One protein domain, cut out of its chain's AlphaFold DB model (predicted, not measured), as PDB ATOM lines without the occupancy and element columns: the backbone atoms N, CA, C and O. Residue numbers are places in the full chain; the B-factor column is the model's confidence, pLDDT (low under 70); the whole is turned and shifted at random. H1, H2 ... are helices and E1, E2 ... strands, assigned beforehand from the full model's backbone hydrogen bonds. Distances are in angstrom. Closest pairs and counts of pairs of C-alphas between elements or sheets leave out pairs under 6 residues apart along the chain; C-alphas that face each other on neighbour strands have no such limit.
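What this domain is: This is residues 23 to 181 of the 182 residues of an uncharacterized protein of Leptotrichia sp. oral taxon 847 (UniProt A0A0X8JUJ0). A strongly twisted sheet of six strands, E1, E2, E3, E4, E9 and E10, has helix H2 on one face and helices H1 and H3 on the other, and H3 lies between this sheet and the separate hairpin E5-E6. The long strand E3 bends sharply, and the loop at the tip of the hairpin E2-E3, residues 48 to 53, sticks out, while a small hairpin E7-E8 lies beside E2. The printed part has 159 residues, with three named helices and ten named strands; along the chain H1 comes first, then the strands E1 to E9, then H2, E10 and H3; the class is mixed, helices and strands, and the sheet of six strands is branched, with the neighbour pairs E1 and E3, E1 and E10, E2 and E3, E3 and E4, and E4 and E9, each antiparallel. The whole is compact, with a radius of gyration of the C-alphas of 15.7 A and spans of 49 by 42 by 37 A.

Where its parts are: In the largest sheet, E3 covers residues 54 to 68, 33.1 A long, and bends by 83 degrees at residue 58. Its other strands are E1, residues 34 to 38; E2, 42 to 47; E4, 71 to 79, 26.2 A long; E9, 143 to 145; and E10, 159 to 161. E5 is residues 96 to 102, E6 107 to 113, E7 129 to 132 and E8 135 to 138. H1, residues 23 to 29, begins at C-alpha 23 (11.274, 3.764, -36.317). H2 is residues 147 to 156, and H3, residues 164 to 181, 26.2 A long, ends at C-alpha 181 (1.131, -5.090, -47.389).

How they stand to each other: E1 and E2 lie on one side of E3 and E4 on the other; N 36 and O 63 are 2.9 A apart, N 44 and O 57 2.9 A, and N 64 and O 75 2.9 A, each within hydrogen-bond range. E10 pairs with E1, N 37 to O 160 at 2.8 A, and E9 with E4, N 72 to O 145 at 2.8 A. H3 runs across the strands at a height over the sheet of 9.9 A, and H2 is on the opposite face. H3 touches H1 with residues 171 to 175 alone, at a steep tilt of 46 degrees, opposite ways; the closest C-alphas are those of Phe 29 and Arg 171, 5.8 A. The closest C-alphas of E6 and H3, Pro 112 and Asn 169, are 5.5 A apart. In the hairpin E5-E6, N 98 and O 111 are 3.0 A apart. Every O i to N i+4 pair is within range in H2, against 13 of 14 in H3 and 1 of 3 in H1, where 3 of 4 O i to N i+3 pairs are.

The domain as a whole: The C-alphas farthest apart, Lys 107 and Lys 133, are 49.5 A apart. The printed part has no cut; the links E4 to E5 and E6 to E7 are long. The mean pLDDT of the printed part is 92.1, and residues 121 to 123 and 181 are under 70.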
ATOM      1  N   LYS A  23      11.740   3.277 -37.625       86.06
ATOM      2  CA  LYS A  23      11.274   3.764 -36.317       86.06
ATOM      3  C   LYS A  23      10.636   5.154 -36.394       86.06
ATOM      4  O   LYS A  23       9.705   5.457 -35.647       86.06
ATOM      5  N   GLU A  24      11.140   6.027 -37.262       89.25
ATOM      6  CA  GLU A  24      10.545   7.346 -37.469       89.25
ATOM      7  C   GLU A  24       9.220   7.261 -38.215       89.25
ATOM      8  O   GLU A  24       8.269   7.924 -37.800       89.25
ATOM      9  N   ALA A  25       9.128   6.422 -39.247       88.38
ATOM     10  CA  ALA A  25       7.870   6.162 -39.938       88.38
ATOM     11  C   ALA A  25       6.826   5.537 -38.990       88.38
ATOM     12  O   ALA A  25       5.698   6.021 -38.901       88.38
ATOM     13  N   GLU A  26       7.221   4.542 -38.196       89.38
ATOM     14  CA  GLU A  26       6.354   3.873 -37.219       89.38
ATOM     15  C   GLU A  26       5.862   4.813 -36.109       89.38
ATOM     16  O   GLU A  26       4.767   4.632 -35.570       89.38
ATOM     17  N   SER A  27       6.625   5.863 -35.776       93.38
ATOM     18  CA  SER A  27       6.236   6.819 -34.731       93.38
ATOM     19  C   SER A  27       4.909   7.540 -35.020       93.38
ATOM     20  O   SER A  27       4.224   7.960 -34.080       93.38
ATOM     21  N   PHE A  28       4.499   7.626 -36.291       94.88
ATOM     22  CA  PHE A  28       3.219   8.209 -36.705       94.88
ATOM     23  C   PHE A  28       1.994   7.326 -36.403       94.88
ATOM     24  O   PHE A  28       0.861   7.790 -36.528       94.88
ATOM     25  N   PHE A  29       2.191   6.079 -35.967       92.38
ATOM     26  CA  PHE A  29       1.100   5.199 -35.524       92.38
ATOM     27  C   PHE A  29       0.934   5.166 -33.999       92.38
ATOM     28  O   PHE A  29       0.053   4.478 -33.476       92.38
ATOM     29  N   SER A  30       1.719   5.961 -33.269       93.50
ATOM     30  CA  SER A  30       1.617   6.079 -31.814       93.50
ATOM     31  C   SER A  30       0.351   6.818 -31.360       93.50
ATOM     32  O   SER A  30      -0.244   7.613 -32.094       93.50
ATOM     33  N   SER A  31      -0.049   6.601 -30.102       93.25
ATOM     34  CA  SER A  31      -1.176   7.309 -29.472       93.25
ATOM     35  C   SER A  31      -1.045   8.831 -29.509       93.25
ATOM     36  O   SER A  31      -2.066   9.520 -29.530       93.25
ATOM     37  N   ASP A  32       0.191   9.323 -29.555       94.56
ATOM     38  CA  ASP A  32       0.542  10.735 -29.422       94.56
ATOM     39  C   ASP A  32       0.485  11.481 -30.760       94.56
ATOM     40  O   ASP A  32       0.546  12.713 -30.794       94.56
ATOM     41  N   THR A  33       0.341  10.750 -31.871       96.81
ATOM     42  CA  THR A  33       0.163  11.346 -33.192       96.81
ATOM     43  C   THR A  33      -1.183  12.053 -33.289       96.81
ATOM     44  O   THR A  33      -2.239  11.444 -33.110       96.81
ATOM     45  N   LYS A  34      -1.131  13.339 -33.639       98.19
ATOM     46  CA  LYS A  34      -2.289  14.161 -33.989       98.19
ATOM     47  C   LYS A  34      -2.460  14.151 -35.499       98.19
ATOM     48  O   LYS A  34      -1.483  14.355 -36.222       98.19
ATOM     49  N   ILE A  35      -3.684  13.955 -35.972       98.50
ATOM     50  CA  ILE A  35      -3.976  13.902 -37.407       98.50
ATOM     51  C   ILE A  35      -4.856  15.087 -37.775       98.50
ATOM     52  O   ILE A  35      -5.908  15.332 -37.177       98.50
ATOM     53  N   TYR A  36      -4.417  15.822 -38.788       98.69
ATOM     54  CA  TYR A  36      -5.154  16.932 -39.364       98.69
ATOM     55  C   TYR A  36      -5.573  16.592 -40.787       98.69
ATOM     56  O   TYR A  36      -4.902  15.835 -41.487       98.69
ATOM     57  N   ILE A  37      -6.674  17.190 -41.223       98.19
ATOM     58  CA  ILE A  37      -7.165  17.105 -42.590       98.19
ATOM     59  C   ILE A  37      -7.275  18.503 -43.185       98.19
ATOM     60  O   ILE A  37      -7.755  19.432 -42.537       98.19
ATOM     61  N   SER A  38      -6.816  18.639 -44.422       97.81
ATOM     62  CA  SER A  38      -6.898  19.865 -45.212       97.81
ATOM     63  C   SER A  38      -8.138  19.838 -46.114       97.81
ATOM     64  O   SER A  38      -8.494  18.784 -46.641       97.81
ATOM     65  N   ASN A  39      -8.785  20.988 -46.328       97.19
ATOM     66  CA  ASN A  39      -9.775  21.148 -47.410       97.19
ATOM     67  C   ASN A  39      -9.142  21.612 -48.735       97.19
ATOM     68  O   ASN A  39      -9.827  21.789 -49.744       97.19
ATOM     69  N   GLN A  40      -7.830  21.836 -48.734       96.94
ATOM     70  CA  GLN A  40      -7.024  22.085 -49.917       96.94
ATOM     71  C   GLN A  40      -6.338  20.790 -50.347       96.94
ATOM     72  O   GLN A  40      -5.917  19.994 -49.508       96.94
ATOM     73  N   LYS A  41      -6.155  20.620 -51.655       95.88
ATOM     74  CA  LYS A  41      -5.305  19.562 -52.208       95.88
ATOM     75  C   LYS A  41      -3.873  20.052 -52.387       95.88
ATOM     76  O   LYS A  41      -3.673  21.218 -52.732       95.88
ATOM     77  N   ASP A  42      -2.902  19.159 -52.235       94.56
ATOM     78  CA  ASP A  42      -1.484  19.455 -52.469       94.56
ATOM     79  C   ASP A  42      -0.861  18.470 -53.456       94.56
ATOM     80  O   ASP A  42      -1.432  17.416 -53.735       94.56
ATOM     81  N   TRP A  43       0.268  18.859 -54.038       93.81
ATOM     82  CA  TRP A  43       1.009  18.043 -54.986       93.81
ATOM     83  C   TRP A  43       1.709  16.895 -54.277       93.81
ATOM     84  O   TRP A  43       2.442  17.124 -53.320       93.81
ATOM     85  N   PHE A  44       1.547  15.696 -54.821       92.00
ATOM     86  CA  PHE A  44       2.341  14.520 -54.491       92.00
ATOM     87  C   PHE A  44       2.837  13.887 -55.785       92.00
ATOM     88  O   PHE A  44       2.209  14.038 -56.845       92.00
ATOM     89  N   TYR A  45       4.005  13.269 -55.689       88.06
ATOM     90  CA  TYR A  45       4.553  12.454 -56.755       88.06
ATOM     91  C   TYR A  45       3.870  11.088 -56.733       88.06
ATOM     92  O   TYR A  45       3.399  10.642 -55.689       88.06
ATOM     93  N   GLY A  46       3.732  10.502 -57.912       83.06
ATOM     94  CA  GLY A  46       3.048   9.251 -58.159       83.06
ATOM     95  C   GLY A  46       3.828   8.437 -59.177       83.06
ATOM     96  O   GLY A  46       4.277   9.000 -60.173       83.06
ATOM     97  N   GLU A  47       3.923   7.131 -58.977       83.00
ATOM     98  CA  GLU A  47       4.426   6.185 -59.978       83.00
ATOM     99  C   GLU A  47       3.276   5.305 -60.474       83.00
ATOM    100  O   GLU A  47       2.327   5.015 -59.735       83.00
ATOM    101  N   VAL A  48       3.303   4.939 -61.756       81.06
ATOM    102  CA  VAL A  48       2.319   4.024 -62.340       81.06
ATOM    103  C   VAL A  48       2.817   2.589 -62.130       81.06
ATOM    104  O   VAL A  48       3.894   2.243 -62.611       81.06
ATOM    105  N   PRO A  49       2.055   1.721 -61.438       77.25
ATOM    106  CA  PRO A  49       2.513   0.368 -61.149       77.25
ATOM    107  C   PRO A  49       2.868  -0.420 -62.413       77.25
ATOM    108  O   PRO A  49       2.056  -0.543 -63.331       77.25
ATOM    109  N   GLY A  50       4.070  -1.000 -62.427       80.00
ATOM    110  CA  GLY A  50       4.551  -1.834 -63.529       80.00
ATOM    111  C   GLY A  50       5.054  -1.063 -64.753       80.00
ATOM    112  O   GLY A  50       5.256  -1.686 -65.796       80.00
ATOM    113  N   THR A  51       5.258   0.254 -64.651       85.44
ATOM    114  CA  THR A  51       5.868   1.075 -65.708       85.44
ATOM    115  C   THR A  51       6.908   2.041 -65.126       85.44
ATOM    116  O   THR A  51       6.943   2.269 -63.921       85.44
ATOM    117  N   ASP A  52       7.734   2.639 -65.990       86.25
ATOM    118  CA  ASP A  52       8.655   3.728 -65.615       86.25
ATOM    119  C   ASP A  52       7.962   5.111 -65.643       86.25
ATOM    120  O   ASP A  52       8.611   6.162 -65.607       86.25
ATOM    121  N   GLU A  53       6.632   5.142 -65.783       88.56
ATOM    122  CA  GLU A  53       5.881   6.388 -65.846       88.56
ATOM    123  C   GLU A  53       5.640   6.951 -64.449       88.56
ATOM    124  O   GLU A  53       5.193   6.268 -63.527       88.56
ATOM    125  N   SER A  54       5.860   8.256 -64.321       87.31
ATOM    126  CA  SER A  54       5.586   8.991 -63.098       87.31
ATOM    127  C   SER A  54       4.826  10.278 -63.361       87.31
ATOM    128  O   SER A  54       4.831  10.834 -64.464       87.31
ATOM    129  N   TYR A  55       4.136  10.765 -62.337       89.19
ATOM    130  CA  TYR A  55       3.249  11.903 -62.452       89.19
ATOM    131  C   TYR A  55       3.239  12.756 -61.188       89.19
ATOM    132  O   TYR A  55       3.461  12.307 -60.071       89.19
ATOM    133  N   TRP A  56       2.917  14.032 -61.377       91.75
ATOM    134  CA  TRP A  56       2.574  14.936 -60.289       91.75
ATOM    135  C   TRP A  56       1.069  15.138 -60.295       91.75
ATOM    136  O   TRP A  56       0.520  15.631 -61.283       91.75
ATOM    137  N   LYS A  57       0.397  14.818 -59.190       92.38
ATOM    138  CA  LYS A  57      -1.052  15.013 -59.052       92.38
ATOM    139  C   LYS A  57      -1.378  15.686 -57.729       92.38
ATOM    140  O   LYS A  57      -0.630  15.604 -56.760       92.38
ATOM    141  N   LYS A  58      -2.494  16.413 -57.714       93.94
ATOM    142  CA  LYS A  58      -3.038  16.998 -56.492       93.94
ATOM    143  C   LYS A  58      -3.938  15.997 -55.774       93.94
ATOM    144  O   LYS A  58      -4.967  15.611 -56.329       93.94
ATOM    145  N   PHE A  59      -3.605  15.672 -54.533       94.75
ATOM    146  CA  PHE A  59      -4.371  14.759 -53.683       94.75
ATOM    147  C   PHE A  59      -4.990  15.489 -52.496       94.75
ATOM    148  O   PHE A  59      -4.507  16.544 -52.083       94.75
ATOM    149  N   ASN A  60      -6.065  14.920 -51.946       96.94
ATOM    150  CA  ASN A  60      -6.400  15.208 -50.555       96.94
ATOM    151  C   ASN A  60      -5.343  14.537 -49.674       96.94
ATOM    152  O   ASN A  60      -4.675  13.609 -50.121       96.94
ATOM    153  N   TYR A  61      -5.145  15.013 -48.453       97.06
ATOM    154  CA  TYR A  61      -4.093  14.460 -47.610       97.06
ATOM    155  C   TYR A  61      -4.373  14.665 -46.129       97.06
ATOM    156  O   TYR A  61      -4.998  15.649 -45.715       97.06
ATOM    157  N   PHE A  62      -3.872  13.721 -45.338       97.94
ATOM    158  CA  PHE A  62      -3.695  13.900 -43.907       97.94
ATOM    159  C   PHE A  62      -2.348  14.557 -43.630       97.94
ATOM    160  O   PHE A  62      -1.388  14.361 -44.374       97.94
ATOM    161  N   ILE A  63      -2.291  15.332 -42.552       98.31
ATOM    162  CA  ILE A  63      -1.051  15.828 -41.957       98.31
ATOM    163  C   ILE A  63      -0.920  15.120 -40.612       98.31
ATOM    164  O   ILE A  63      -1.709  15.378 -39.699       98.31
ATOM    165  N   ASN A  64       0.050  14.219 -40.501       97.94
ATOM    166  CA  ASN A  64       0.311  13.459 -39.286       97.94
ATOM    167  C   ASN A  64       1.420  14.160 -38.509       97.94
ATOM    168  O   ASN A  64       2.487  14.444 -39.052       97.94
ATOM    169  N   VAL A  65       1.167  14.450 -37.238       98.25
ATOM    170  CA  VAL A  65       2.052  15.259 -36.402       98.25
ATOM    171  C   VAL A  65       2.375  14.487 -35.135       98.25
ATOM    172  O   VAL A  65       1.478  14.208 -34.341       98.25
ATOM    173  N   VAL A  66       3.651  14.175 -34.918       97.00
ATOM    174  CA  VAL A  66       4.125  13.480 -33.711       97.00
ATOM    175  C   VAL A  66       5.100  14.378 -32.937       97.00
ATOM    176  O   VAL A  66       5.992  14.975 -33.548       97.00
ATOM    177  N   PRO A  67       4.941  14.544 -31.610       96.38
ATOM    178  CA  PRO A  67       5.892  15.305 -30.804       96.38
ATOM    179  C   PRO A  67       7.250  14.588 -30.732       96.38
ATOM    180  O   PRO A  67       7.320  13.375 -30.548       96.38
ATOM    181  N   VAL A  68       8.339  15.347 -30.860       94.56
ATOM    182  CA  VAL A  68       9.724  14.859 -30.761       94.56
ATOM    183  C   VAL A  68      10.537  15.871 -29.957       94.56
ATOM    184  O   VAL A  68      10.987  16.894 -30.478       94.56
ATOM    185  N   GLY A  69      10.694  15.608 -28.659       93.50
ATOM    186  CA  GLY A  69      11.280  16.574 -27.730       93.50
ATOM    187  C   GLY A  69      10.430  17.845 -27.649       93.50
ATOM    188  O   GLY A  69       9.245  17.779 -27.341       93.50
ATOM    189  N   ASN A  70      11.028  19.000 -27.948       95.38
ATOM    190  CA  ASN A  70      10.351  20.302 -27.999       95.38
ATOM    191  C   ASN A  70       9.884  20.707 -29.413       95.38
ATOM    192  O   ASN A  70       9.513  21.861 -29.633       95.38
ATOM    193  N   LYS A  71       9.950  19.787 -30.379       97.88
ATOM    194  CA  LYS A  71       9.554  19.996 -31.775       97.88
ATOM    195  C   LYS A  71       8.503  18.971 -32.196       97.88
ATOM    196  O   LYS A  71       8.090  18.112 -31.418       97.88
ATOM    197  N   TYR A  72       8.087  19.060 -33.451       98.12
ATOM    198  CA  TYR A  72       7.101  18.189 -34.066       98.12
ATOM    199  C   TYR A  72       7.638  17.630 -35.372       98.12
ATOM    200  O   TYR A  72       8.103  18.384 -36.225       98.12
ATOM    201  N   ARG A  73       7.542  16.314 -35.546       97.31
ATOM    202  CA  ARG A  73       7.800  15.664 -36.828       97.31
ATOM    203  C   ARG A  73       6.496  15.576 -37.614       97.31
ATOM    204  O   ARG A  73       5.455  15.243 -37.045       97.31
ATOM    205  N   VAL A  74       6.564  15.881 -38.907       97.50
ATOM    206  CA  VAL A  74       5.404  15.932 -39.801       97.50
ATOM    207  C   VAL A  74       5.583  14.984 -40.979       97.50
ATOM    208  O   VAL A  74       6.590  15.055 -41.686       97.50
ATOM    209  N   SER A  75       4.574  14.146 -41.205       95.75
ATOM    210  CA  SER A  75       4.385  13.388 -42.441       95.75
ATOM    211  C   SER A  75       3.025  13.688 -43.054       95.75
ATOM    212  O   SER A  75       2.160  14.328 -42.448       95.75
ATOM    213  N   TYR A  76       2.847  13.215 -44.279       95.94
ATOM    214  CA  TYR A  76       1.628  13.360 -45.046       95.94
ATOM    215  C   TYR A  76       1.165  12.003 -45.550       95.94
ATOM    216  O   TYR A  76       1.980  11.157 -45.902       95.94
ATOM    217  N   THR A  77      -0.146  11.828 -45.636       95.81
ATOM    218  CA  THR A  77      -0.749  10.639 -46.244       95.81
ATOM    219  C   THR A  77      -1.700  11.105 -47.339       95.81
ATOM    220  O   THR A  77      -2.810  11.536 -47.008       95.81
ATOM    221  N   PRO A  78      -1.283  11.129 -48.617       94.94
ATOM    222  CA  PRO A  78      -2.174  11.462 -49.716       94.94
ATOM    223  C   PRO A  78      -3.225  10.370 -49.936       94.94
ATOM    224  O   PRO A  78      -2.976   9.177 -49.767       94.94
ATOM    225  N   PHE A  79      -4.418  10.799 -50.329       94.94
ATOM    226  CA  PHE A  79      -5.546   9.936 -50.650       94.94
ATOM    227  C   PHE A  79      -6.419  10.553 -51.744       94.94
ATOM    228  O   PHE A  79      -6.451  11.775 -51.954       94.94
ATOM    229  N   ASP A  80      -7.153   9.697 -52.447       92.25
ATOM    230  CA  ASP A  80      -8.048  10.080 -53.537       92.25
ATOM    231  C   ASP A  80      -9.431   9.428 -53.392       92.25
ATOM    232  O   ASP A  80      -9.768   8.903 -52.331       92.25
ATOM    233  N   ASN A  81     -10.261   9.530 -54.434       94.06
ATOM    234  CA  ASN A  81     -11.580   8.893 -54.527       94.06
ATOM    235  C   ASN A  81     -12.489   9.210 -53.326       94.06
ATOM    236  O   ASN A  81     -13.275   8.387 -52.862       94.06
ATOM    237  N   VAL A  82     -12.385  10.448 -52.825       96.81
ATOM    238  CA  VAL A  82     -13.207  10.951 -51.719       96.81
ATOM    239  C   VAL A  82     -14.675  10.990 -52.134       96.81
ATOM    240  O   VAL A  82     -15.034  11.709 -53.068       96.81
ATOM    241  N   LYS A  83     -15.529  10.268 -51.401       97.44
ATOM    242  CA  LYS A  83     -16.960  10.135 -51.717       97.44
ATOM    243  C   LYS A  83     -17.769  11.406 -51.486       97.44
ATOM    244  O   LYS A  83     -18.719  11.670 -52.219       97.44
ATOM    245  N   SER A  84     -17.443  12.175 -50.450       97.25
ATOM    246  CA  SER A  84     -18.199  13.377 -50.092       97.25
ATOM    247  C   SER A  84     -17.380  14.362 -49.260       97.25
ATOM    248  O   SER A  84     -16.372  14.016 -48.640       97.25
ATOM    249  N   TYR A  85     -17.836  15.613 -49.260       98.19
ATOM    250  CA  TYR A  85     -17.223  16.726 -48.547       98.19
ATOM    251  C   TYR A  85     -18.274  17.443 -47.696       98.19
ATOM    252  O   TYR A  85     -19.453  17.475 -48.054       98.19
ATOM    253  N   ASP A  86     -17.850  18.025 -46.576       97.50
ATOM    254  CA  ASP A  86     -18.699  18.884 -45.755       97.50
ATOM    255  C   ASP A  86     -18.907  20.268 -46.403       97.50
ATOM    256  O   ASP A  86     -18.389  20.575 -47.481       97.50
ATOM    257  N   ARG A  87     -19.685  21.134 -45.743       97.50
ATOM    258  CA  ARG A  87     -19.985  22.489 -46.245       97.50
ATOM    259  C   ARG A  87     -18.740  23.370 -46.391       97.50
ATOM    260  O   ARG A  87     -18.728  24.268 -47.226       97.50
ATOM    261  N   GLU A  88     -17.702  23.105 -45.604       97.44
ATOM    262  CA  GLU A  88     -16.415  23.803 -45.645       97.44
ATOM    263  C   GLU A  88     -15.413  23.123 -46.595       97.44
ATOM    264  O   GLU A  88     -14.254  23.534 -46.678       97.44
ATOM    265  N   LYS A  89     -15.874  22.126 -47.364       97.56
ATOM    266  CA  LYS A  89     -15.119  21.349 -48.353       97.56
ATOM    267  C   LYS A  89     -14.046  20.432 -47.764       97.56
ATOM    268  O   LYS A  89     -13.144  20.027 -48.491       97.56
ATOM    269  N   TYR A  90     -14.123  20.071 -46.486       98.25
ATOM    270  CA  TYR A  90     -13.273  18.999 -45.964       98.25
ATOM    271  C   TYR A  90     -13.866  17.629 -46.312       98.25
ATOM    272  O   TYR A  90     -15.088  17.480 -46.256       98.25
ATOM    273  N   PRO A  91     -13.040  16.618 -46.630       97.81
ATOM    274  CA  PRO A  91     -13.515  15.248 -46.803       97.81
ATOM    275  C   PRO A  91     -14.267  14.737 -45.568       97.81
ATOM    276  O   PRO A  91     -13.812  14.912 -44.435       97.81
ATOM    277  N   ILE A  92     -15.405  14.080 -45.791       97.62
ATOM    278  CA  ILE A  92     -16.153  13.400 -44.730       97.62
ATOM    279  C   ILE A  92     -15.570  11.996 -44.566       97.62
ATOM    280  O   ILE A  92     -15.503  11.236 -45.528       97.62
ATOM    281  N   LEU A  93     -15.149  11.654 -43.347       97.44
ATOM    282  CA  LEU A  93     -14.483  10.388 -43.041       97.44
ATOM    283  C   LEU A  93     -15.410   9.510 -42.205       97.44
ATOM    284  O   LEU A  93     -15.631   9.791 -41.027       97.44
ATOM    285  N   ASN A  94     -15.920   8.435 -42.797       96.25
ATOM    286  CA  ASN A  94     -16.735   7.453 -42.094       96.25
ATOM    287  C   ASN A  94     -15.981   6.135 -41.978       96.25
ATOM    288  O   ASN A  94     -15.430   5.637 -42.960       96.25
ATOM    289  N   TYR A  95     -15.988   5.557 -40.781       96.62
ATOM    290  CA  TYR A  95     -15.349   4.277 -40.508       96.62
ATOM    291  C   TYR A  95     -16.386   3.252 -40.074       96.62
ATOM    292  O   TYR A  95     -17.318   3.563 -39.334       96.62
ATOM    293  N   ARG A  96     -16.180   2.011 -40.501       95.56
ATOM    294  CA  ARG A  96     -16.857   0.829 -39.968       95.56
ATOM    295  C   ARG A  96     -15.818  -0.137 -39.427       95.56
ATOM    296  O   ARG A  96     -14.661  -0.095 -39.832       95.56
ATOM    297  N   ILE A  97     -16.224  -1.015 -38.523       94.88
ATOM    298  CA  ILE A  97     -15.335  -2.038 -37.976       94.88
ATOM    299  C   ILE A  97     -15.480  -3.319 -38.793       94.88
ATOM    300  O   ILE A  97     -16.581  -3.841 -38.945       94.88
ATOM    301  N   GLU A  98     -14.359  -3.846 -39.272       93.19
ATOM    302  CA  GLU A  98     -14.268  -5.171 -39.883       93.19
ATOM    303  C   GLU A  98     -13.238  -6.026 -39.135       93.19
ATOM    304  O   GLU A  98     -12.330  -5.506 -38.491       93.19
ATOM    305  N   LYS A  99     -13.353  -7.356 -39.228       90.00
ATOM    306  CA  LYS A  99     -12.286  -8.252 -38.769       90.00
ATOM    307  C   LYS A  99     -11.212  -8.340 -39.851       90.00
ATOM    308  O   LYS A  99     -11.453  -8.956 -40.888       90.00
ATOM    309  N   LYS A 100     -10.044  -7.742 -39.614       86.00
ATOM    310  CA  LYS A 100      -8.878  -7.837 -40.508       86.00
ATOM    311  C   LYS A 100      -7.760  -8.617 -39.838       86.00
ATOM    312  O   LYS A 100      -7.556  -8.501 -38.629       86.00
ATOM    313  N   TYR A 101      -7.048  -9.414 -40.627       82.50
ATOM    314  CA  TYR A 101      -5.820 -10.055 -40.177       82.50
ATOM    315  C   TYR A 101      -4.745  -8.989 -39.982       82.50
ATOM    316  O   TYR A 101      -4.670  -8.049 -40.768       82.50
ATOM    317  N   TYR A 102      -3.959  -9.114 -38.918       79.19
ATOM    318  CA  TYR A 102      -2.896  -8.169 -38.601       79.19
ATOM    319  C   TYR A 102      -1.581  -8.935 -38.431       79.19
ATOM    320  O   TYR A 102      -1.405  -9.631 -37.420       79.19
ATOM    321  N   VAL A 103      -0.687  -8.824 -39.424       79.12
ATOM    322  CA  VAL A 103       0.530  -9.649 -39.593       79.12
ATOM    323  C   VAL A 103       1.367  -9.718 -38.316       79.12
ATOM    324  O   VAL A 103       1.645 -10.818 -37.833       79.12
ATOM    325  N   ASN A 104       1.657  -8.573 -37.692       74.31
ATOM    326  CA  ASN A 104       2.489  -8.500 -36.481       74.31
ATOM    327  C   ASN A 104       1.928  -9.320 -35.307       74.31
ATOM    328  O   ASN A 104       2.671  -9.868 -34.498       74.31
ATOM    329  N   SER A 105       0.603  -9.427 -35.211       76.88
ATOM    330  CA  SER A 105      -0.080 -10.122 -34.112       76.88
ATOM    331  C   SER A 105      -0.542 -11.537 -34.455       76.88
ATOM    332  O   SER A 105      -1.028 -12.249 -33.576       76.88
ATOM    333  N   ARG A 106      -0.455 -11.915 -35.738       82.12
ATOM    334  CA  ARG A 106      -0.928 -13.185 -36.305       82.12
ATOM    335  C   ARG A 106      -2.368 -13.555 -35.933       82.12
ATOM    336  O   ARG A 106      -2.693 -14.727 -35.751       82.12
ATOM    337  N   LYS A 107      -3.249 -12.562 -35.801       86.19
ATOM    338  CA  LYS A 107      -4.666 -12.775 -35.483       86.19
ATOM    339  C   LYS A 107      -5.562 -11.762 -36.178       86.19
ATOM    340  O   LYS A 107      -5.135 -10.659 -36.513       86.19
ATOM    341  N   ASN A 108      -6.827 -12.144 -36.338       84.94
ATOM    342  CA  ASN A 108      -7.875 -11.227 -36.761       84.94
ATOM    343  C   ASN A 108      -8.231 -10.280 -35.616       84.94
ATOM    344  O   ASN A 108      -8.489 -10.722 -34.494       84.94
ATOM    345  N   GLN A 109      -8.267  -8.988 -35.912       87.31
ATOM    346  CA  GLN A 109      -8.617  -7.937 -34.970       87.31
ATOM    347  C   GLN A 109      -9.737  -7.072 -35.536       87.31
ATOM    348  O   GLN A 109      -9.942  -7.007 -36.747       87.31
ATOM    349  N   ASN A 110     -10.477  -6.430 -34.638       90.25
ATOM    350  CA  ASN A 110     -11.445  -5.412 -35.016       90.25
ATOM    351  C   ASN A 110     -10.679  -4.179 -35.497       90.25
ATOM    352  O   ASN A 110     -10.078  -3.466 -34.692       90.25
ATOM    353  N   THR A 111     -10.723  -3.944 -36.801       90.44
ATOM    354  CA  THR A 111      -9.983  -2.884 -37.472       90.44
ATOM    355  C   THR A 111     -10.961  -1.914 -38.126       90.44
ATOM    356  O   THR A 111     -11.847  -2.348 -38.870       90.44
ATOM    357  N   PRO A 112     -10.822  -0.603 -37.871       94.00
ATOM    358  CA  PRO A 112     -11.526   0.416 -38.629       94.00
ATOM    359  C   PRO A 112     -11.132   0.345 -40.101       94.00
ATOM    360  O   PRO A 112      -9.954   0.351 -40.440       94.00
ATOM    361  N   VAL A 113     -12.125   0.306 -40.974       93.62
ATOM    362  CA  VAL A 113     -11.962   0.437 -42.418       93.62
ATOM    363  C   VAL A 113     -12.909   1.503 -42.927       93.62
ATOM    364  O   VAL A 113     -13.915   1.828 -42.289       93.62
ATOM    365  N   THR A 114     -12.598   2.050 -44.089       95.44
ATOM    366  CA  THR A 114     -13.387   3.108 -44.701       95.44
ATOM    367  C   THR A 114     -13.524   2.863 -46.188       95.44
ATOM    368  O   THR A 114     -12.634   2.326 -46.837       95.44
ATOM    369  N   ASP A 115     -14.670   3.261 -46.713       94.56
ATOM    370  CA  ASP A 115     -14.925   3.419 -48.132       94.56
ATOM    371  C   ASP A 115     -15.070   4.904 -48.497       94.56
ATOM    372  O   ASP A 115     -15.492   5.221 -49.599       94.56
ATOM    373  N   SER A 116     -14.780   5.827 -47.572       95.25
ATOM    374  CA  SER A 116     -14.953   7.269 -47.787       95.25
ATOM    375  C   SER A 116     -13.872   7.873 -48.684       95.25
ATOM    376  O   SER A 116     -14.081   8.960 -49.220       95.25
ATOM    377  N   TYR A 117     -12.734   7.193 -48.821       95.62
ATOM    378  CA  TYR A 117     -11.583   7.573 -49.633       95.62
ATOM    379  C   TYR A 117     -10.710   6.337 -49.912       95.62
ATOM    380  O   TYR A 117     -10.858   5.308 -49.251       95.62
ATOM    381  N   GLU A 118      -9.771   6.460 -50.848       92.25
ATOM    382  CA  GLU A 118      -8.792   5.422 -51.179       92.25
ATOM    383  C   GLU A 118      -7.364   5.921 -50.956       92.25
ATOM    384  O   GLU A 118      -7.021   7.053 -51.304       92.25
ATOM    385  N   ILE A 119      -6.526   5.059 -50.378       88.69
ATOM    386  CA  ILE A 119      -5.094   5.295 -50.179       88.69
ATOM    387  C   ILE A 119      -4.330   4.319 -51.061       88.69
ATOM    388  O   ILE A 119      -4.575   3.115 -51.017       88.69
ATOM    389  N   THR A 120      -3.379   4.843 -51.828       75.31
ATOM    390  CA  THR A 120      -2.343   4.017 -52.450       75.31
ATOM    391  C   THR A 120      -1.284   3.708 -51.393       75.31
ATOM    392  O   THR A 120      -0.781   4.621 -50.738       75.31
ATOM    393  N   ILE A 121      -1.006   2.420 -51.187       65.00
ATOM    394  CA  ILE A 121      -0.250   1.892 -50.038       65.00
ATOM    395  C   ILE A 121       1.157   2.495 -49.938       65.00
ATOM    396  O   ILE A 121       1.586   2.834 -48.838       65.00
ATOM    397  N   ASP A 122       1.815   2.742 -51.071       66.56
ATOM    398  CA  ASP A 122       3.164   3.327 -51.118       66.56
ATOM    399  C   ASP A 122       3.240   4.733 -50.494       66.56
ATOM    400  O   ASP A 122       4.314   5.224 -50.163       66.56
ATOM    401  N   TYR A 123       2.088   5.370 -50.259       68.31
ATOM    402  CA  TYR A 123       1.991   6.708 -49.688       68.31
ATOM    403  C   TYR A 123       1.364   6.742 -48.293       68.31
ATOM    404  O   TYR A 123       0.913   7.806 -47.862       68.31
ATOM    405  N   VAL A 124       1.316   5.622 -47.554       79.31
ATOM    406  CA  VAL A 124       0.783   5.655 -46.176       79.31
ATOM    407  C   VAL A 124       1.540   6.688 -45.333       79.31
ATOM    408  O   VAL A 124       0.911   7.429 -44.576       79.31
ATOM    409  N   ILE A 125       2.860   6.800 -45.516       86.25
ATOM    410  CA  ILE A 125       3.707   7.808 -44.873       86.25
ATOM    411  C   ILE A 125       4.628   8.448 -45.920       86.25
ATOM    412  O   ILE A 125       5.612   7.855 -46.340       86.25
ATOM    413  N   SER A 126       4.332   9.690 -46.302       89.19
ATOM    414  CA  SER A 126       5.163  10.515 -47.183       89.19
ATOM    415  C   SER A 126       5.808  11.666 -46.407       89.19
ATOM    416  O   SER A 126       5.186  12.288 -45.541       89.19
ATOM    417  N   ALA A 127       7.047  12.014 -46.754       90.69
ATOM    418  CA  ALA A 127       7.719  13.219 -46.260       90.69
ATOM    419  C   ALA A 127       7.088  14.524 -46.785       90.69
ATOM    420  O   ALA A 127       7.334  15.613 -46.254       90.69
ATOM    421  N   GLY A 128       6.232  14.411 -47.803       90.69
ATOM    422  CA  GLY A 128       5.596  15.521 -48.489       90.69
ATOM    423  C   GLY A 128       6.474  16.094 -49.590       90.69
ATOM    424  O   GLY A 128       7.461  15.503 -50.018       90.69
ATOM    425  N   THR A 129       6.091  17.270 -50.071       91.12
ATOM    426  CA  THR A 129       6.680  17.866 -51.269       91.12
ATOM    427  C   THR A 129       7.099  19.303 -51.013       91.12
ATOM    428  O   THR A 129       6.705  19.946 -50.033       91.12
ATOM    429  N   GLU A 130       7.955  19.818 -51.883       90.38
ATOM    430  CA  GLU A 130       8.359  21.213 -51.879       90.38
ATOM    431  C   GLU A 130       8.419  21.778 -53.297       90.38
ATOM    432  O   GLU A 130       8.659  21.069 -54.275       90.38
ATOM    433  N   ILE A 131       8.205  23.090 -53.407       87.50
ATOM    434  CA  ILE A 131       8.321  23.813 -54.670       87.50
ATOM    435  C   ILE A 131       9.515  24.757 -54.570       87.50
ATOM    436  O   ILE A 131       9.478  25.737 -53.827       87.50
ATOM    437  N   ARG A 132      10.569  24.492 -55.346       87.94
ATOM    438  CA  ARG A 132      11.768  25.339 -55.431       87.94
ATOM    439  C   ARG A 132      11.911  25.873 -56.849       87.94
ATOM    440  O   ARG A 132      12.003  25.105 -57.803       87.94
ATOM    441  N   LYS A 133      11.939  27.204 -56.995       90.81
ATOM    442  CA  LYS A 133      12.070  27.893 -58.298       90.81
ATOM    443  C   LYS A 133      11.043  27.399 -59.341       90.81
ATOM    444  O   LYS A 133      11.388  27.153 -60.492       90.81
ATOM    445  N   GLY A 134       9.795  27.189 -58.913       89.69
ATOM    446  CA  GLY A 134       8.697  26.707 -59.766       89.69
ATOM    447  C   GLY A 134       8.716  25.206 -60.092       89.69
ATOM    448  O   GLY A 134       7.772  24.716 -60.706       89.69
ATOM    449  N   LYS A 135       9.743  24.463 -59.663       91.69
ATOM    450  CA  LYS A 135       9.844  23.005 -59.826       91.69
ATOM    451  C   LYS A 135       9.416  22.284 -58.550       91.69
ATOM    452  O   LYS A 135       9.647  22.803 -57.460       91.69
ATOM    453  N   LYS A 136       8.794  21.115 -58.702       92.88
ATOM    454  CA  LYS A 136       8.294  20.274 -57.605       92.88
ATOM    455  C   LYS A 136       9.315  19.190 -57.281       92.88
ATOM    456  O   LYS A 136       9.900  18.635 -58.208       92.88
ATOM    457  N   TYR A 137       9.494  18.909 -56.000       90.31
ATOM    458  CA  TYR A 137      10.382  17.869 -55.497       90.31
ATOM    459  C   TYR A 137       9.695  17.133 -54.357       90.31
ATOM    460  O   TYR A 137       8.946  17.743 -53.586       90.31
ATOM    461  N   GLU A 138       9.941  15.836 -54.258       90.06
ATOM    462  CA  GLU A 138       9.659  15.103 -53.031       90.06
ATOM    463  C   GLU A 138      10.685  15.483 -51.975       90.06
ATOM    464  O   GLU A 138      11.835  15.815 -52.276       90.06
ATOM    465  N   ARG A 139      10.247  15.490 -50.722       89.62
ATOM    466  CA  ARG A 139      11.164  15.617 -49.599       89.62
ATOM    467  C   ARG A 139      11.782  14.252 -49.347       89.62
ATOM    468  O   ARG A 139      11.068  13.261 -49.291       89.62
ATOM    469  N   ASN A 140      13.092  14.232 -49.140       86.38
ATOM    470  CA  ASN A 140      13.784  13.001 -48.761       86.38
ATOM    471  C   ASN A 140      13.514  12.640 -47.291       86.38
ATOM    472  O   ASN A 140      13.456  11.463 -46.960       86.38
ATOM    473  N   ASP A 141      13.272  13.653 -46.444       89.75
ATOM    474  CA  ASP A 141      13.145  13.506 -44.991       89.75
ATOM    475  C   ASP A 141      11.902  14.222 -44.442       89.75
ATOM    476  O   ASP A 141      11.431  15.230 -44.989       89.75
ATOM    477  N   PHE A 142      11.396  13.738 -43.303       93.44
ATOM    478  CA  PHE A 142      10.297  14.388 -42.589       93.44
ATOM    479  C   PHE A 142      10.672  15.791 -42.112       93.44
ATOM    480  O   PHE A 142      11.776  16.052 -41.633       93.44
ATOM    481  N   GLN A 143       9.699  16.697 -42.149       93.62
ATOM    482  CA  GLN A 143       9.881  18.026 -41.579       93.62
ATOM    483  C   GLN A 143       9.896  17.948 -40.051       93.62
ATOM    484  O   GLN A 143       9.012  17.338 -39.449       93.62
ATOM    485  N   ILE A 144      10.868  18.621 -39.434       95.88
ATOM    486  CA  ILE A 144      10.947  18.821 -37.987       95.88
ATOM    487  C   ILE A 144      10.697  20.302 -37.705       95.88
ATOM    488  O   ILE A 144      11.542  21.146 -37.995       95.88
ATOM    489  N   LEU A 145       9.534  20.611 -37.144       97.00
ATOM    490  CA  LEU A 145       9.026  21.969 -36.981       97.00
ATOM    491  C   LEU A 145       8.950  22.349 -35.502       97.00
ATOM    492  O   LEU A 145       8.547  21.551 -34.657       97.00
ATOM    493  N   SER A 146       9.296  23.592 -35.181       98.06
ATOM    494  CA  SER A 146       8.871  24.220 -33.928       98.06
ATOM    495  C   SER A 146       7.346  24.377 -33.890       98.06
ATOM    496  O   SER A 146       6.661  24.275 -34.910       98.06
ATOM    497  N   GLU A 147       6.790  24.666 -32.714       97.88
ATOM    498  CA  GLU A 147       5.349  24.895 -32.564       97.88
ATOM    499  C   GLU A 147       4.829  26.025 -33.469       97.88
ATOM    500  O   GLU A 147       3.797  25.879 -34.122       97.88
ATOM    501  N   ASN A 148       5.571  27.132 -33.569       98.12
ATOM    502  CA  ASN A 148       5.187  28.267 -34.410       98.12
ATOM    503  C   ASN A 148       5.179  27.902 -35.900       98.12
ATOM    504  O   ASN A 148       4.256  28.284 -36.621       98.12
ATOM    505  N   GLU A 149       6.174  27.141 -36.359       98.50
ATOM    506  CA  GLU A 149       6.254  26.669 -37.745       98.50
ATOM    507  C   GLU A 149       5.143  25.667 -38.063       98.50
ATOM    508  O   GLU A 149       4.517  25.763 -39.118       98.50
ATOM    509  N   LEU A 150       4.839  24.754 -37.135       98.56
ATOM    510  CA  LEU A 150       3.715  23.833 -37.271       98.56
ATOM    511  C   LEU A 150       2.387  24.596 -37.371       98.56
ATOM    512  O   LEU A 150       1.592  24.334 -38.270       98.56
ATOM    513  N   ASN A 151       2.151  25.568 -36.489       98.38
ATOM    514  CA  ASN A 151       0.927  26.368 -36.506       98.38
ATOM    515  C   ASN A 151       0.791  27.173 -37.807       98.38
ATOM    516  O   ASN A 151      -0.296  27.240 -38.388       98.38
ATOM    517  N   ALA A 152       1.892  27.744 -38.303       98.50
ATOM    518  CA  ALA A 152       1.918  28.428 -39.590       98.50
ATOM    519  C   ALA A 152       1.616  27.466 -40.753       98.50
ATOM    520  O   ALA A 152       0.791  27.794 -41.611       98.50
ATOM    521  N   LEU A 153       2.217  26.269 -40.754       97.56
ATOM    522  CA  LEU A 153       1.951  25.220 -41.739       97.56
ATOM    523  C   LEU A 153       0.464  24.847 -41.748       97.56
ATOM    524  O   LEU A 153      -0.184  24.972 -42.786       97.56
ATOM    525  N   LEU A 154      -0.092  24.449 -40.601       98.50
ATOM    526  CA  LEU A 154      -1.492  24.033 -40.477       98.50
ATOM    527  C   LEU A 154      -2.455  25.130 -40.947       98.50
ATOM    528  O   LEU A 154      -3.386  24.852 -41.703       98.50
ATOM    529  N   LYS A 155      -2.191  26.393 -40.583       98.38
ATOM    530  CA  LYS A 155      -2.980  27.540 -41.047       98.38
ATOM    531  C   LYS A 155      -2.889  27.717 -42.563       98.38
ATOM    532  O   LYS A 155      -3.913  27.895 -43.215       98.38
ATOM    533  N   SER A 156      -1.683  27.651 -43.135       97.25
ATOM    534  CA  SER A 156      -1.475  27.802 -44.584       97.25
ATOM    535  C   SER A 156      -2.182  26.726 -45.409       97.25
ATOM    536  O   SER A 156      -2.656  27.012 -46.505       97.25
ATOM    537  N   LYS A 157      -2.291  25.509 -44.863       97.12
ATOM    538  CA  LYS A 157      -2.994  24.384 -45.487       97.12
ATOM    539  C   LYS A 157      -4.498  24.403 -45.237       97.12
ATOM    540  O   LYS A 157      -5.203  23.546 -45.751       97.12
ATOM    541  N   ASN A 158      -4.990  25.359 -44.447       98.12
ATOM    542  CA  ASN A 158      -6.350  25.362 -43.927       98.12
ATOM    543  C   ASN A 158      -6.722  23.987 -43.340       98.12
ATOM    544  O   ASN A 158      -7.679  23.339 -43.762       98.12
ATOM    545  N   ALA A 159      -5.868  23.502 -42.440       98.44
ATOM    546  CA  ALA A 159      -5.989  22.186 -41.841       98.44
ATOM    547  C   ALA A 159      -6.783  22.247 -40.532       98.44
ATOM    548  O   ALA A 159      -6.549  23.113 -39.686       98.44
ATOM    549  N   LYS A 160      -7.673  21.271 -40.329       97.81
ATOM    550  CA  LYS A 160      -8.394  21.064 -39.068       97.81
ATOM    551  C   LYS A 160      -7.990  19.746 -38.432       97.81
ATOM    552  O   LYS A 160      -7.776  18.759 -39.134       97.81
ATOM    553  N   ARG A 161      -7.894  19.717 -37.104       98.25
ATOM    554  CA  ARG A 161      -7.623  18.470 -36.383       98.25
ATOM    555  C   ARG A 161      -8.846  17.560 -36.463       98.25
ATOM    556  O   ARG A 161      -9.975  18.034 -36.332       98.25
ATOM    557  N   LEU A 162      -8.617  16.267 -36.657       98.31
ATOM    558  CA  LEU A 162      -9.670  15.272 -36.516       98.31
ATOM    559  C   LEU A 162     -10.143  15.202 -35.054       98.31
ATOM    560  O   LEU A 162      -9.386  15.464 -34.118       98.31
ATOM    561  N   ASN A 163     -11.414  14.852 -34.847       97.56
ATOM    562  CA  ASN A 163     -11.886  14.519 -33.503       97.56
ATOM    563  C   ASN A 163     -11.204  13.224 -33.017       97.56
ATOM    564  O   ASN A 163     -10.671  12.460 -33.820       97.56
ATOM    565  N   SER A 164     -11.232  12.965 -31.710       96.25
ATOM    566  CA  SER A 164     -10.493  11.855 -31.094       96.25
ATOM    567  C   SER A 164     -10.847  10.473 -31.658       96.25
ATOM    568  O   SER A 164      -9.956   9.646 -31.847       96.25
ATOM    569  N   GLU A 165     -12.122  10.212 -31.943       96.88
ATOM    570  CA  GLU A 165     -12.571   8.927 -32.483       96.88
ATOM    571  C   GLU A 165     -12.111   8.740 -33.931       96.88
ATOM    572  O   GLU A 165     -11.510   7.720 -34.271       96.88
ATOM    573  N   THR A 166     -12.336   9.744 -34.780       97.06
ATOM    574  CA  THR A 166     -11.899   9.715 -36.177       97.06
ATOM    575  C   THR A 166     -10.373   9.668 -36.276       97.06
ATOM    576  O   THR A 166      -9.855   8.907 -37.080       97.06
ATOM    577  N   GLU A 167      -9.642  10.410 -35.438       97.44
ATOM    578  CA  GLU A 167      -8.171  10.378 -35.356       97.44
ATOM    579  C   GLU A 167      -7.666   8.967 -35.022       97.44
ATOM    580  O   GLU A 167      -6.829   8.421 -35.743       97.44
ATOM    581  N   LYS A 168      -8.235   8.332 -33.987       96.31
ATOM    582  CA  LYS A 168      -7.908   6.949 -33.613       96.31
ATOM    583  C   LYS A 168      -8.192   5.972 -34.756       96.31
ATOM    584  O   LYS A 168      -7.341   5.135 -35.053       96.31
ATOM    585  N   ASN A 169      -9.364   6.073 -35.382       96.56
ATOM    586  CA  ASN A 169      -9.769   5.163 -36.452       96.56
ATOM    587  C   ASN A 169      -8.897   5.321 -37.699       96.56
ATOM    588  O   ASN A 169      -8.445   4.315 -38.240       96.56
ATOM    589  N   THR A 170      -8.596   6.561 -38.102       96.50
ATOM    590  CA  THR A 170      -7.651   6.849 -39.187       96.50
ATOM    591  C   THR A 170      -6.299   6.224 -38.880       96.50
ATOM    592  O   THR A 170      -5.799   5.448 -39.683       96.50
ATOM    593  N   ARG A 171      -5.731   6.476 -37.695       95.25
ATOM    594  CA  ARG A 171      -4.414   5.944 -37.328       95.25
ATOM    595  C   ARG A 171      -4.356   4.420 -37.382       95.25
ATOM    596  O   ARG A 171      -3.438   3.879 -37.980       95.25
ATOM    597  N   MET A 172      -5.342   3.737 -36.797       93.12
ATOM    598  CA  MET A 172      -5.419   2.271 -36.826       93.12
ATOM    599  C   MET A 172      -5.587   1.724 -38.247       93.12
ATOM    600  O   MET A 172      -5.038   0.673 -38.569       93.12
ATOM    601  N   TYR A 173      -6.345   2.421 -39.097       93.12
ATOM    602  CA  TYR A 173      -6.509   2.037 -40.494       93.12
ATOM    603  C   TYR A 173      -5.193   2.173 -41.271       93.12
ATOM    604  O   TYR A 173      -4.784   1.220 -41.928       93.12
ATOM    605  N   LEU A 174      -4.498   3.308 -41.143       92.81
ATOM    606  CA  LEU A 174      -3.200   3.541 -41.788       92.81
ATOM    607  C   LEU A 174      -2.139   2.537 -41.324       92.81
ATOM    608  O   LEU A 174      -1.431   1.958 -42.141       92.81
ATOM    609  N   ASP A 175      -2.080   2.290 -40.020       90.69
ATOM    610  CA  ASP A 175      -1.188   1.309 -39.408       90.69
ATOM    611  C   ASP A 175      -1.440  -0.110 -39.949       90.69
ATOM    612  O   ASP A 175      -0.517  -0.829 -40.330       90.69
ATOM    613  N   CYS A 176      -2.714  -0.494 -40.072       89.00
ATOM    614  CA  CYS A 176      -3.119  -1.751 -40.693       89.00
ATOM    615  C   CYS A 176      -2.746  -1.819 -42.182       89.00
ATOM    616  O   CYS A 176      -2.388  -2.898 -42.653       89.00
ATOM    617  N   LEU A 177      -2.854  -0.718 -42.932       88.31
ATOM    618  CA  LEU A 177      -2.474  -0.680 -44.345       88.31
ATOM    619  C   LEU A 177      -0.964  -0.856 -44.532       88.31
ATOM    620  O   LEU A 177      -0.566  -1.603 -45.423       88.31
ATOM    621  N   LEU A 178      -0.140  -0.215 -43.698       85.88
ATOM    622  CA  LEU A 178       1.314  -0.324 -43.800       85.88
ATOM    623  C   LEU A 178       1.806  -1.739 -43.458       85.88
ATOM    624  O   LEU A 178       2.614  -2.307 -44.184       85.88
ATOM    625  N   HIS A 179       1.311  -2.326 -42.367       82.81
ATOM    626  CA  HIS A 179       1.852  -3.584 -41.840       82.81
ATOM    627  C   HIS A 179       1.271  -4.859 -42.461       82.81
ATOM    628  O   HIS A 179       1.766  -5.942 -42.168       82.81
ATOM    629  N   ASN A 180       0.207  -4.773 -43.265       78.25
ATOM    630  CA  ASN A 180      -0.362  -5.950 -43.937       78.25
ATOM    631  C   ASN A 180      -0.011  -6.053 -45.426       78.25
ATOM    632  O   ASN A 180      -0.413  -7.030 -46.053       78.25
ATOM    633  N   ASN A 181       0.690  -5.068 -45.990       66.50
ATOM    634  CA  ASN A 181       1.131  -5.090 -47.389       66.50
ATOM    635  C   ASN A 181       2.653  -5.251 -47.554       66.50
ATOM    636  O   ASN A 181       3.101  -5.458 -48.678       66.50
TER     637      ASN A 181